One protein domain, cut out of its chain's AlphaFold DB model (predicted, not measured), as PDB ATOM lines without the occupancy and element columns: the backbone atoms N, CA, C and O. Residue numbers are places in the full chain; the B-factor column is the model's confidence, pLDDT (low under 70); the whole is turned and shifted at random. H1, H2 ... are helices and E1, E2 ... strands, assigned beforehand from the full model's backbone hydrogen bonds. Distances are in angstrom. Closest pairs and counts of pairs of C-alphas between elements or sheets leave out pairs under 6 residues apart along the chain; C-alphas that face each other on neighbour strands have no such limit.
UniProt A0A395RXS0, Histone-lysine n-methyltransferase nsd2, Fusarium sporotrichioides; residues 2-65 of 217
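This is residues 2 to 65 of the 217 residues of the protein "Histone-lysine n-methyltransferase nsd2" of Fusarium sporotrichioides (UniProt A0A395RXS0). What shape does the printed part have? It is a thin rod of two small units in a row: the hairpin E1 and E2 with H2 packed on it, then the hairpin E3 and E4 with H3 packed on it. At the first end H1 makes an arm, of which residues 2 to 9 stick out. What is it built of, and how extended is it? The printed part has 64 residues, mixed in class, with three named helices and four named strands in the order H1, E1, E2, H2, E3, E4, H3, and its two sheets, E1 - E2 and E3 - E4, are antiparallel. It is only just extended, close to loose, with a radius of gyration of the C-alphas of 16.1 A and spans of 57 by 15 by 13 A.

Where does the first half run? H1 is residues 2 to 14, 18.3 A long, from C-alpha 2 at (12.629, -18.819, 42.469). E1 is residues 15 to 17 and E2 residues 24 to 26. H2 is residues 29 to 40, 16.2 A long, from C-alpha 29 at (-15.003, -17.372, 48.221). What follows? E3 is residues 46 to 48 and E4 residues 51 to 53. H3 is residues 56 to 65, 14.5 A long, ending with C-alpha 65 at (-41.836, -14.684, 26.569).

What is near the first hairpin? E1 and E2 are antiparallel at 145 degrees, with N 25 and O 16 at 2.8 A. The closest C-alphas of H1 and E2 are those of Tyr 14 and Ile 26, 6.0 A apart, and those of E2 and H2 are Val 25 and Leu 32, 6.0 A apart. What is near the second? E3 and E4 are a hairpin, antiparallel at 146 degrees, with N 46 and O 53 at 2.9 A. The closest C-alphas of E3 and H3 are those of Val 48 and Ala 59, 6.3 A apart. How do the helices stand? H2 and H3 are close but not clearly touching, with C-alphas 40 and 56 closest at 6.8 A, and run the same way at a steep tilt of 48 degrees. H1 is apart from H2 and H3. In H1 and H3 every O i to N i+4 pair is within hydrogen-bond range, and in H2 7 of 8 are.

How large is it? The two C-alphas farthest apart, those of Arg 2 and Lys 65, are 56.9 A apart. Is it continuous? The printed part has no cut; the link from E1 to E2 is short, and the other links are tight. Where is the model's confidence low? The mean pLDDT of the printed part is 78.9, and residues 2 to 4, 7, 11 and 43 are under 70.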
ATOM      1  N   ARG A   2      13.282 -18.599  41.146       68.56
ATOM      2  CA  ARG A   2      12.629 -18.819  42.469       68.56
ATOM      3  C   ARG A   2      11.297 -18.080  42.683       68.56
ATOM      4  O   ARG A   2      10.315 -18.702  43.060       68.56
ATOM      5  N   ARG A   3      11.237 -16.794  42.333       66.38
ATOM      6  CA  ARG A   3      10.033 -15.959  42.492       66.38
ATOM      7  C   ARG A   3       8.823 -16.429  41.668       66.38
ATOM      8  O   ARG A   3       7.694 -16.198  42.070       66.38
ATOM      9  N   PHE A   4       9.043 -17.076  40.521       64.56
ATOM     10  CA  PHE A   4       7.949 -17.618  39.703       64.56
ATOM     11  C   PHE A   4       7.394 -18.914  40.301       64.56
ATOM     12  O   PHE A   4       6.178 -19.066  40.373       64.56
ATOM     13  N   ASN A   5       8.269 -19.777  40.827       75.81
ATOM     14  CA  ASN A   5       7.858 -20.995  41.531       75.81
ATOM     15  C   ASN A   5       7.074 -20.675  42.813       75.81
ATOM     16  O   ASN A   5       6.093 -21.347  43.112       75.81
ATOM     17  N   GLU A   6       7.461 -19.627  43.547       74.81
ATOM     18  CA  GLU A   6       6.713 -19.150  44.721       74.81
ATOM     19  C   GLU A   6       5.308 -18.657  44.349       74.81
ATOM     20  O   GLU A   6       4.343 -18.946  45.054       74.81
ATOM     21  N   ILE A   7       5.172 -17.947  43.223       69.75
ATOM     22  CA  ILE A   7       3.867 -17.503  42.718       69.75
ATOM     23  C   ILE A   7       3.012 -18.715  42.332       69.75
ATOM     24  O   ILE A   7       1.862 -18.791  42.756       69.75
ATOM     25  N   GLU A   8       3.555 -19.682  41.587       71.50
ATOM     26  CA  GLU A   8       2.831 -20.906  41.211       71.50
ATOM     27  C   GLU A   8       2.397 -21.739  42.421       71.50
ATOM     28  O   GLU A   8       1.247 -22.172  42.480       71.50
ATOM     29  N   GLN A   9       3.265 -21.921  43.418       75.94
ATOM     30  CA  GLN A   9       2.893 -22.607  44.657       75.94
ATOM     31  C   GLN A   9       1.777 -21.869  45.402       75.94
ATOM     32  O   GLN A   9       0.853 -22.499  45.911       75.94
ATOM     33  N   ASN A  10       1.799 -20.536  45.415       74.00
ATOM     34  CA  ASN A  10       0.736 -19.735  46.017       74.00
ATOM     35  C   ASN A  10      -0.596 -19.886  45.246       74.00
ATOM     36  O   ASN A  10      -1.648 -20.082  45.854       74.00
ATOM     37  N   TYR A  11      -0.547 -19.920  43.906       68.31
ATOM     38  CA  TYR A  11      -1.698 -20.250  43.049       68.31
ATOM     39  C   TYR A  11      -2.272 -21.645  43.343       68.31
ATOM     40  O   TYR A  11      -3.491 -21.823  43.316       68.31
ATOM     41  N   GLN A  12      -1.416 -22.635  43.610       72.75
ATOM     42  CA  GLN A  12      -1.853 -23.998  43.914       72.75
ATOM     43  C   GLN A  12      -2.469 -24.116  45.310       72.75
ATOM     44  O   GLN A  12      -3.506 -24.764  45.447       72.75
ATOM     45  N   ASN A  13      -1.871 -23.460  46.307       76.75
ATOM     46  CA  ASN A  13      -2.260 -23.581  47.712       76.75
ATOM     47  C   ASN A  13      -3.514 -22.766  48.066       76.75
ATOM     48  O   ASN A  13      -4.304 -23.201  48.899       76.75
ATOM     49  N   TYR A  14      -3.717 -21.603  47.437       76.81
ATOM     50  CA  TYR A  14      -4.787 -20.656  47.798       76.81
ATOM     51  C   TYR A  14      -5.767 -20.353  46.654       76.81
ATOM     52  O   TYR A  14      -6.591 -19.440  46.751       76.81
ATOM     53  N   GLY A  15      -5.664 -21.083  45.542       78.50
ATOM     54  CA  GLY A  15      -6.562 -20.944  44.401       78.50
ATOM     55  C   GLY A  15      -7.801 -21.827  44.530       78.50
ATOM     56  O   GLY A  15      -7.679 -23.047  44.632       78.50
ATOM     57  N   HIS A  16      -8.996 -21.239  44.440       82.75
ATOM     58  CA  HIS A  16     -10.238 -22.004  44.300       82.75
ATOM     59  C   HIS A  16     -10.572 -22.237  42.828       82.75
ATOM     60  O   HIS A  16     -10.523 -21.312  42.016       82.75
ATOM     61  N   GLU A  17     -10.942 -23.463  42.475       84.88
ATOM     62  CA  GLU A  17     -11.261 -23.825  41.097       84.88
ATOM     63  C   GLU A  17     -12.694 -23.436  40.713       84.88
ATOM     64  O   GLU A  17     -13.663 -23.692  41.436       84.88
ATOM     65  N   CYS A  18     -12.842 -22.803  39.550       84.38
ATOM     66  CA  CYS A  18     -14.148 -22.527  38.974       84.38
ATOM     67  C   CYS A  18     -14.716 -23.769  38.282       84.38
ATOM     68  O   CYS A  18     -14.161 -24.246  37.298       84.38
ATOM     69  N   ASN A  19     -15.894 -24.219  38.707       82.44
ATOM     70  CA  ASN A  19     -16.601 -25.360  38.116       82.44
ATOM     71  C   ASN A  19     -17.115 -25.137  36.678       82.44
ATOM     72  O   ASN A  19     -17.596 -26.081  36.062       82.44
ATOM     73  N   ILE A  20     -17.057 -23.910  36.147       77.62
ATOM     74  CA  ILE A  20     -17.532 -23.589  34.787       77.62
ATOM     75  C   ILE A  20     -16.388 -23.639  33.765       77.62
ATOM     76  O   ILE A  20     -16.586 -24.096  32.644       77.62
ATOM     77  N   CYS A  21     -15.194 -23.167  34.131       82.94
ATOM     78  CA  CYS A  21     -14.060 -23.045  33.207       82.94
ATOM     79  C   CYS A  21     -12.763 -23.699  33.697       82.94
ATOM     80  O   CYS A  21     -11.751 -23.589  33.011       82.94
ATOM     81  N   GLY A  22     -12.760 -24.320  34.880       80.56
ATOM     82  CA  GLY A  22     -11.596 -24.994  35.471       80.56
ATOM     83  C   GLY A  22     -10.462 -24.058  35.900       80.56
ATOM     84  O   GLY A  22      -9.410 -24.506  36.340       80.56
ATOM     85  N   THR A  23     -10.622 -22.736  35.768       83.69
ATOM     86  CA  THR A  23      -9.555 -21.800  36.141       83.69
ATOM     87  C   THR A  23      -9.520 -21.608  37.649       83.69
ATOM     88  O   THR A  23     -10.550 -21.295  38.255       83.69
ATOM     89  N   LYS A  24      -8.330 -21.726  38.242       83.31
ATOM     90  CA  LYS A  24      -8.096 -21.381  39.645       83.31
ATOM     91  C   LYS A  24      -8.088 -19.865  39.833       83.31
ATOM     92  O   LYS A  24      -7.366 -19.144  39.147       83.31
ATOM     93  N   VAL A  25      -8.891 -19.388  40.776       84.56
ATOM     94  CA  VAL A  25      -9.012 -17.979  41.153       84.56
ATOM     95  C   VAL A  25      -8.329 -17.791  42.501       84.56
ATOM     96  O   VAL A  25      -8.683 -18.469  43.462       84.56
ATOM     97  N   ILE A  26      -7.357 -16.877  42.581       79.44
ATOM     98  CA  ILE A  26      -6.674 -16.579  43.846       79.44
ATOM     99  C   ILE A  26      -7.557 -15.721  44.746       79.44
ATOM    100  O   ILE A  26      -7.974 -14.616  44.376       79.44
ATOM    101  N   GLY A  27      -7.691 -16.175  45.988       76.25
ATOM    102  CA  GLY A  27      -8.327 -15.471  47.094       76.25
ATOM    103  C   GLY A  27      -9.631 -16.137  47.512       76.25
ATOM    104  O   GLY A  27      -9.993 -17.169  46.969       76.25
ATOM    105  N   GLY A  28     -10.316 -15.559  48.498       80.50
ATOM    106  CA  GLY A  28     -11.459 -16.205  49.149       80.50
ATOM    107  C   GLY A  28     -12.697 -16.407  48.267       80.50
ATOM    108  O   GLY A  28     -12.760 -15.973  47.112       80.50
ATOM    109  N   SER A  29     -13.723 -17.021  48.861       82.50
ATOM    110  CA  SER A  29     -15.003 -17.372  48.221       82.50
ATOM    111  C   SER A  29     -15.642 -16.221  47.434       82.50
ATOM    112  O   SER A  29     -16.128 -16.442  46.328       82.50
ATOM    113  N   THR A  30     -15.557 -14.983  47.926       84.44
ATOM    114  CA  THR A  30     -16.095 -13.790  47.251       84.44
ATOM    115  C   THR A  30     -15.471 -13.554  45.871       84.44
ATOM    116  O   THR A  30     -16.169 -13.199  44.924       84.44
ATOM    117  N   LYS A  31     -14.159 -13.787  45.710       86.50
ATOM    118  CA  LYS A  31     -13.489 -13.631  44.407       86.50
ATOM    119  C   LYS A  31     -13.873 -14.743  43.441       86.50
ATOM    120  O   LYS A  31     -14.045 -14.479  42.252       86.50
ATOM    121  N   LEU A  32     -14.042 -15.967  43.943       85.62
ATOM    122  CA  LEU A  32     -14.573 -17.074  43.150       85.62
ATOM    123  C   LEU A  32     -16.007 -16.777  42.685       85.62
ATOM    124  O   LEU A  32     -16.351 -17.062  41.542       85.62
ATOM    125  N   GLU A  33     -16.831 -16.178  43.539       83.31
ATOM    126  CA  GLU A  33     -18.205 -15.799  43.211       83.31
ATOM    127  C   GLU A  33     -18.254 -14.687  42.156       83.31
ATOM    128  O   GLU A  33     -18.922 -14.843  41.134       83.31
ATOM    129  N   MET A  34     -17.453 -13.628  42.311       83.12
ATOM    130  CA  MET A  34     -17.280 -12.602  41.274       83.12
ATOM    131  C   MET A  34     -16.760 -13.191  39.958       83.12
ATOM    132  O   MET A  34     -17.206 -12.813  38.878       83.12
ATOM    133  N   HIS A  35     -15.841 -14.156  40.016       85.12
ATOM    134  CA  HIS A  35     -15.389 -14.863  38.825       85.12
ATOM    135  C   HIS A  35     -16.528 -15.665  38.177       85.12
ATOM    136  O   HIS A  35     -16.720 -15.581  36.964       85.12
ATOM    137  N   LYS A  36     -17.341 -16.393  38.953       82.88
ATOM    138  CA  LYS A  36     -18.520 -17.114  38.439       82.88
ATOM    139  C   LYS A  36     -19.542 -16.168  37.802       82.88
ATOM    140  O   LYS A  36     -20.128 -16.523  36.776       82.88
ATOM    141  N   GLN A  37     -19.688 -14.950  38.326       81.00
ATOM    142  CA  GLN A  37     -20.509 -13.900  37.712       81.00
ATOM    143  C   GLN A  37     -20.010 -13.498  36.321       81.00
ATOM    144  O   GLN A  37     -20.818 -13.094  35.496       81.00
ATOM    145  N   THR A  38     -18.722 -13.639  35.994       80.75
ATOM    146  CA  THR A  38     -18.247 -13.336  34.628       80.75
ATOM    147  C   THR A  38     -18.751 -14.335  33.583       80.75
ATOM    148  O   THR A  38     -18.937 -13.967  32.424       80.75
ATOM    149  N   HIS A  39     -19.029 -15.578  33.988       76.56
ATOM    150  CA  HIS A  39     -19.568 -16.617  33.100       76.56
ATOM    151  C   HIS A  39     -21.083 -16.542  32.968       76.56
ATOM    152  O   HIS A  39     -21.652 -16.751  31.899       76.56
ATOM    153  N   THR A  40     -21.734 -16.286  34.094       74.25
ATOM    154  CA  THR A  40     -23.184 -16.392  34.250       74.25
ATOM    155  C   THR A  40     -23.858 -15.024  34.113       74.25
ATOM    156  O   THR A  40     -24.953 -14.896  33.583       74.25
ATOM    157  N   GLY A  41     -23.190 -13.943  34.494       73.12
ATOM    158  CA  GLY A  41     -23.774 -12.606  34.544       73.12
ATOM    159  C   GLY A  41     -24.746 -12.410  35.710       73.12
ATOM    160  O   GLY A  41     -25.367 -11.351  35.778       73.12
ATOM    161  N   LEU A  42     -24.895 -13.396  36.610       72.88
ATOM    162  CA  LEU A  42     -25.697 -13.311  37.832       72.88
ATOM    163  C   LEU A  42     -24.932 -13.903  39.033       72.88
ATOM    164  O   LEU A  42     -24.268 -14.926  38.876       72.88
ATOM    165  N   PRO A  43     -25.031 -13.300  40.234       68.06
ATOM    166  CA  PRO A  43     -24.454 -13.860  41.463       68.06
ATOM    167  C   PRO A  43     -25.131 -15.170  41.878       68.06
ATOM    168  O   PRO A  43     -24.479 -16.099  42.343       68.06
ATOM    169  N   THR A  44     -26.444 -15.252  41.678       73.75
ATOM    170  CA  THR A  44     -27.296 -16.350  42.132       73.75
ATOM    171  C   THR A  44     -28.160 -16.872  40.986       73.75
ATOM    172  O   THR A  44     -28.484 -16.118  40.057       73.75
ATOM    173  N   PRO A  45     -28.554 -18.158  41.020       77.62
ATOM    174  CA  PRO A  45     -29.450 -18.705  40.018       77.62
ATOM    175  C   PRO A  45     -30.824 -18.046  40.151       77.62
ATOM    176  O   PRO A  45     -31.368 -17.935  41.247       77.62
ATOM    177  N   GLN A  46     -31.404 -17.629  39.029       82.69
ATOM    178  CA  GLN A  46     -32.756 -17.084  38.996       82.69
ATOM    179  C   GLN A  46     -33.739 -18.143  38.508       82.69
ATOM    180  O   GLN A  46     -33.546 -18.731  37.443       82.69
ATOM    181  N   LEU A  47     -34.813 -18.343  39.274       82.75
ATOM    182  CA  LEU A  47     -35.981 -19.100  38.841       82.75
ATOM    183  C   LEU A  47     -36.895 -18.165  38.043       82.75
ATOM    184  O   LEU A  47     -37.461 -17.218  38.588       82.75
ATOM    185  N   VAL A  48     -37.025 -18.404  36.740       81.88
ATOM    186  CA  VAL A  48     -37.926 -17.651  35.862       81.88
ATOM    187  C   VAL A  48     -38.821 -18.642  35.134       81.88
ATOM    188  O   VAL A  48     -38.331 -19.459  34.359       81.88
ATOM    189  N   ASN A  49     -40.132 -18.557  35.371       76.94
ATOM    190  CA  ASN A  49     -41.138 -19.403  34.720       76.94
ATOM    191  C   ASN A  49     -40.847 -20.915  34.847       76.94
ATOM    192  O   ASN A  49     -40.878 -21.640  33.858       76.94
ATOM    193  N   GLY A  50     -40.459 -21.373  36.044       80.38
ATOM    194  CA  GLY A  50     -40.101 -22.776  36.305       80.38
ATOM    195  C   GLY A  50     -38.696 -23.196  35.846       80.38
ATOM    196  O   GLY A  50     -38.271 -24.308  36.141       80.38
ATOM    197  N   HIS A  51     -37.940 -22.317  35.179       79.19
ATOM    198  CA  HIS A  51     -36.572 -22.598  34.744       79.19
ATOM    199  C   HIS A  51     -35.542 -21.923  35.645       79.19
ATOM    200  O   HIS A  51     -35.563 -20.704  35.826       79.19
ATOM    201  N   VAL A  52     -34.599 -22.709  36.162       82.69
ATOM    202  CA  VAL A  52     -33.430 -22.197  36.880       82.69
ATOM    203  C   VAL A  52     -32.353 -21.836  35.860       82.69
ATOM    204  O   VAL A  52     -31.859 -22.697  35.135       82.69
ATOM    205  N   THR A  53     -31.983 -20.559  35.785       81.62
ATOM    206  CA  THR A  53     -30.912 -20.080  34.904       81.62
ATOM    207  C   THR A  53     -29.907 -19.243  35.673       81.62
ATOM    208  O   THR A  53     -30.257 -18.385  36.480       81.62
ATOM    209  N   TRP A  54     -28.637 -19.464  35.364       75.12
ATOM    210  CA  TRP A  54     -27.544 -18.618  35.826       75.12
ATOM    211  C   TRP A  54     -27.266 -17.468  34.852       75.12
ATOM    212  O   TRP A  54     -26.636 -16.492  35.223       75.12
ATOM    213  N   ASN A  55     -27.762 -17.540  33.611       80.44
ATOM    214  CA  ASN A  55     -27.510 -16.528  32.590       80.44
ATOM    215  C   ASN A  55     -28.520 -15.369  32.646       80.44
ATOM    216  O   ASN A  55     -29.717 -15.599  32.443       80.44
ATOM    217  N   SER A  56     -28.044 -14.134  32.853       80.06
ATOM    218  CA  SER A  56     -28.886 -12.923  32.902       80.06
ATOM    219  C   SER A  56     -29.656 -12.671  31.602       80.06
ATOM    220  O   SER A  56     -30.845 -12.347  31.636       80.06
ATOM    221  N   ASN A  57     -29.027 -12.894  30.446       81.56
ATOM    222  CA  ASN A  57     -29.672 -12.758  29.140       81.56
ATOM    223  C   ASN A  57     -30.737 -13.833  28.932       81.56
ATOM    224  O   ASN A  57     -31.806 -13.550  28.393       81.56
ATOM    225  N   THR A  58     -30.468 -15.062  29.376       81.06
ATOM    226  CA  THR A  58     -31.463 -16.140  29.335       81.06
ATOM    227  C   THR A  58     -32.650 -15.809  30.228       81.06
ATOM    228  O   THR A  58     -33.787 -15.906  29.773       81.06
ATOM    229  N   ALA A  59     -32.405 -15.340  31.455       83.31
ATOM    230  CA  ALA A  59     -33.453 -14.915  32.378       83.31
ATOM    231  C   ALA A  59     -34.314 -13.795  31.775       83.31
ATOM    232  O   ALA A  59     -35.541 -13.898  31.753       83.31
ATOM    233  N   ALA A  60     -33.684 -12.757  31.216       81.69
ATOM    234  CA  ALA A  60     -34.382 -11.658  30.557       81.69
ATOM    235  C   ALA A  60     -35.202 -12.136  29.349       81.69
ATOM    236  O   ALA A  60     -36.358 -11.751  29.192       81.69
ATOM    237  N   ASN A  61     -34.643 -13.020  28.519       82.94
ATOM    238  CA  ASN A  61     -35.343 -13.582  27.366       82.94
ATOM    239  C   ASN A  61     -36.583 -14.382  27.795       82.94
ATOM    240  O   ASN A  61     -37.658 -14.169  27.239       82.94
ATOM    241  N   ILE A  62     -36.468 -15.237  28.819       82.81
ATOM    242  CA  ILE A  62     -37.612 -15.989  29.357       82.81
ATOM    243  C   ILE A  62     -38.690 -15.020  29.859       82.81
ATOM    244  O   ILE A  62     -39.846 -15.163  29.466       82.81
ATOM    245  N   ARG A  63     -38.314 -13.970  30.606       82.81
ATOM    246  CA  ARG A  63     -39.261 -12.939  31.075       82.81
ATOM    247  C   ARG A  63     -40.036 -12.274  29.937       82.81
ATOM    248  O   ARG A  63     -41.224 -12.021  30.088       82.81
ATOM    249  N   THR A  64     -39.397 -12.019  28.791       78.75
ATOM    250  CA  THR A  64     -40.078 -11.414  27.627       78.75
ATOM    251  C   THR A  64     -41.042 -12.355  26.901       78.75
ATOM    252  O   THR A  64     -41.850 -11.886  26.101       78.75
ATOM    253  N   LYS A  65     -40.942 -13.668  27.141       79.00
ATOM    254  CA  LYS A  65     -41.836 -14.684  26.569       79.00
ATOM    255  C   LYS A  65     -43.013 -15.014  27.482       79.00
ATOM    256  O   LYS A  65     -44.030 -15.484  26.997       79.00
TER     257      LYS A  65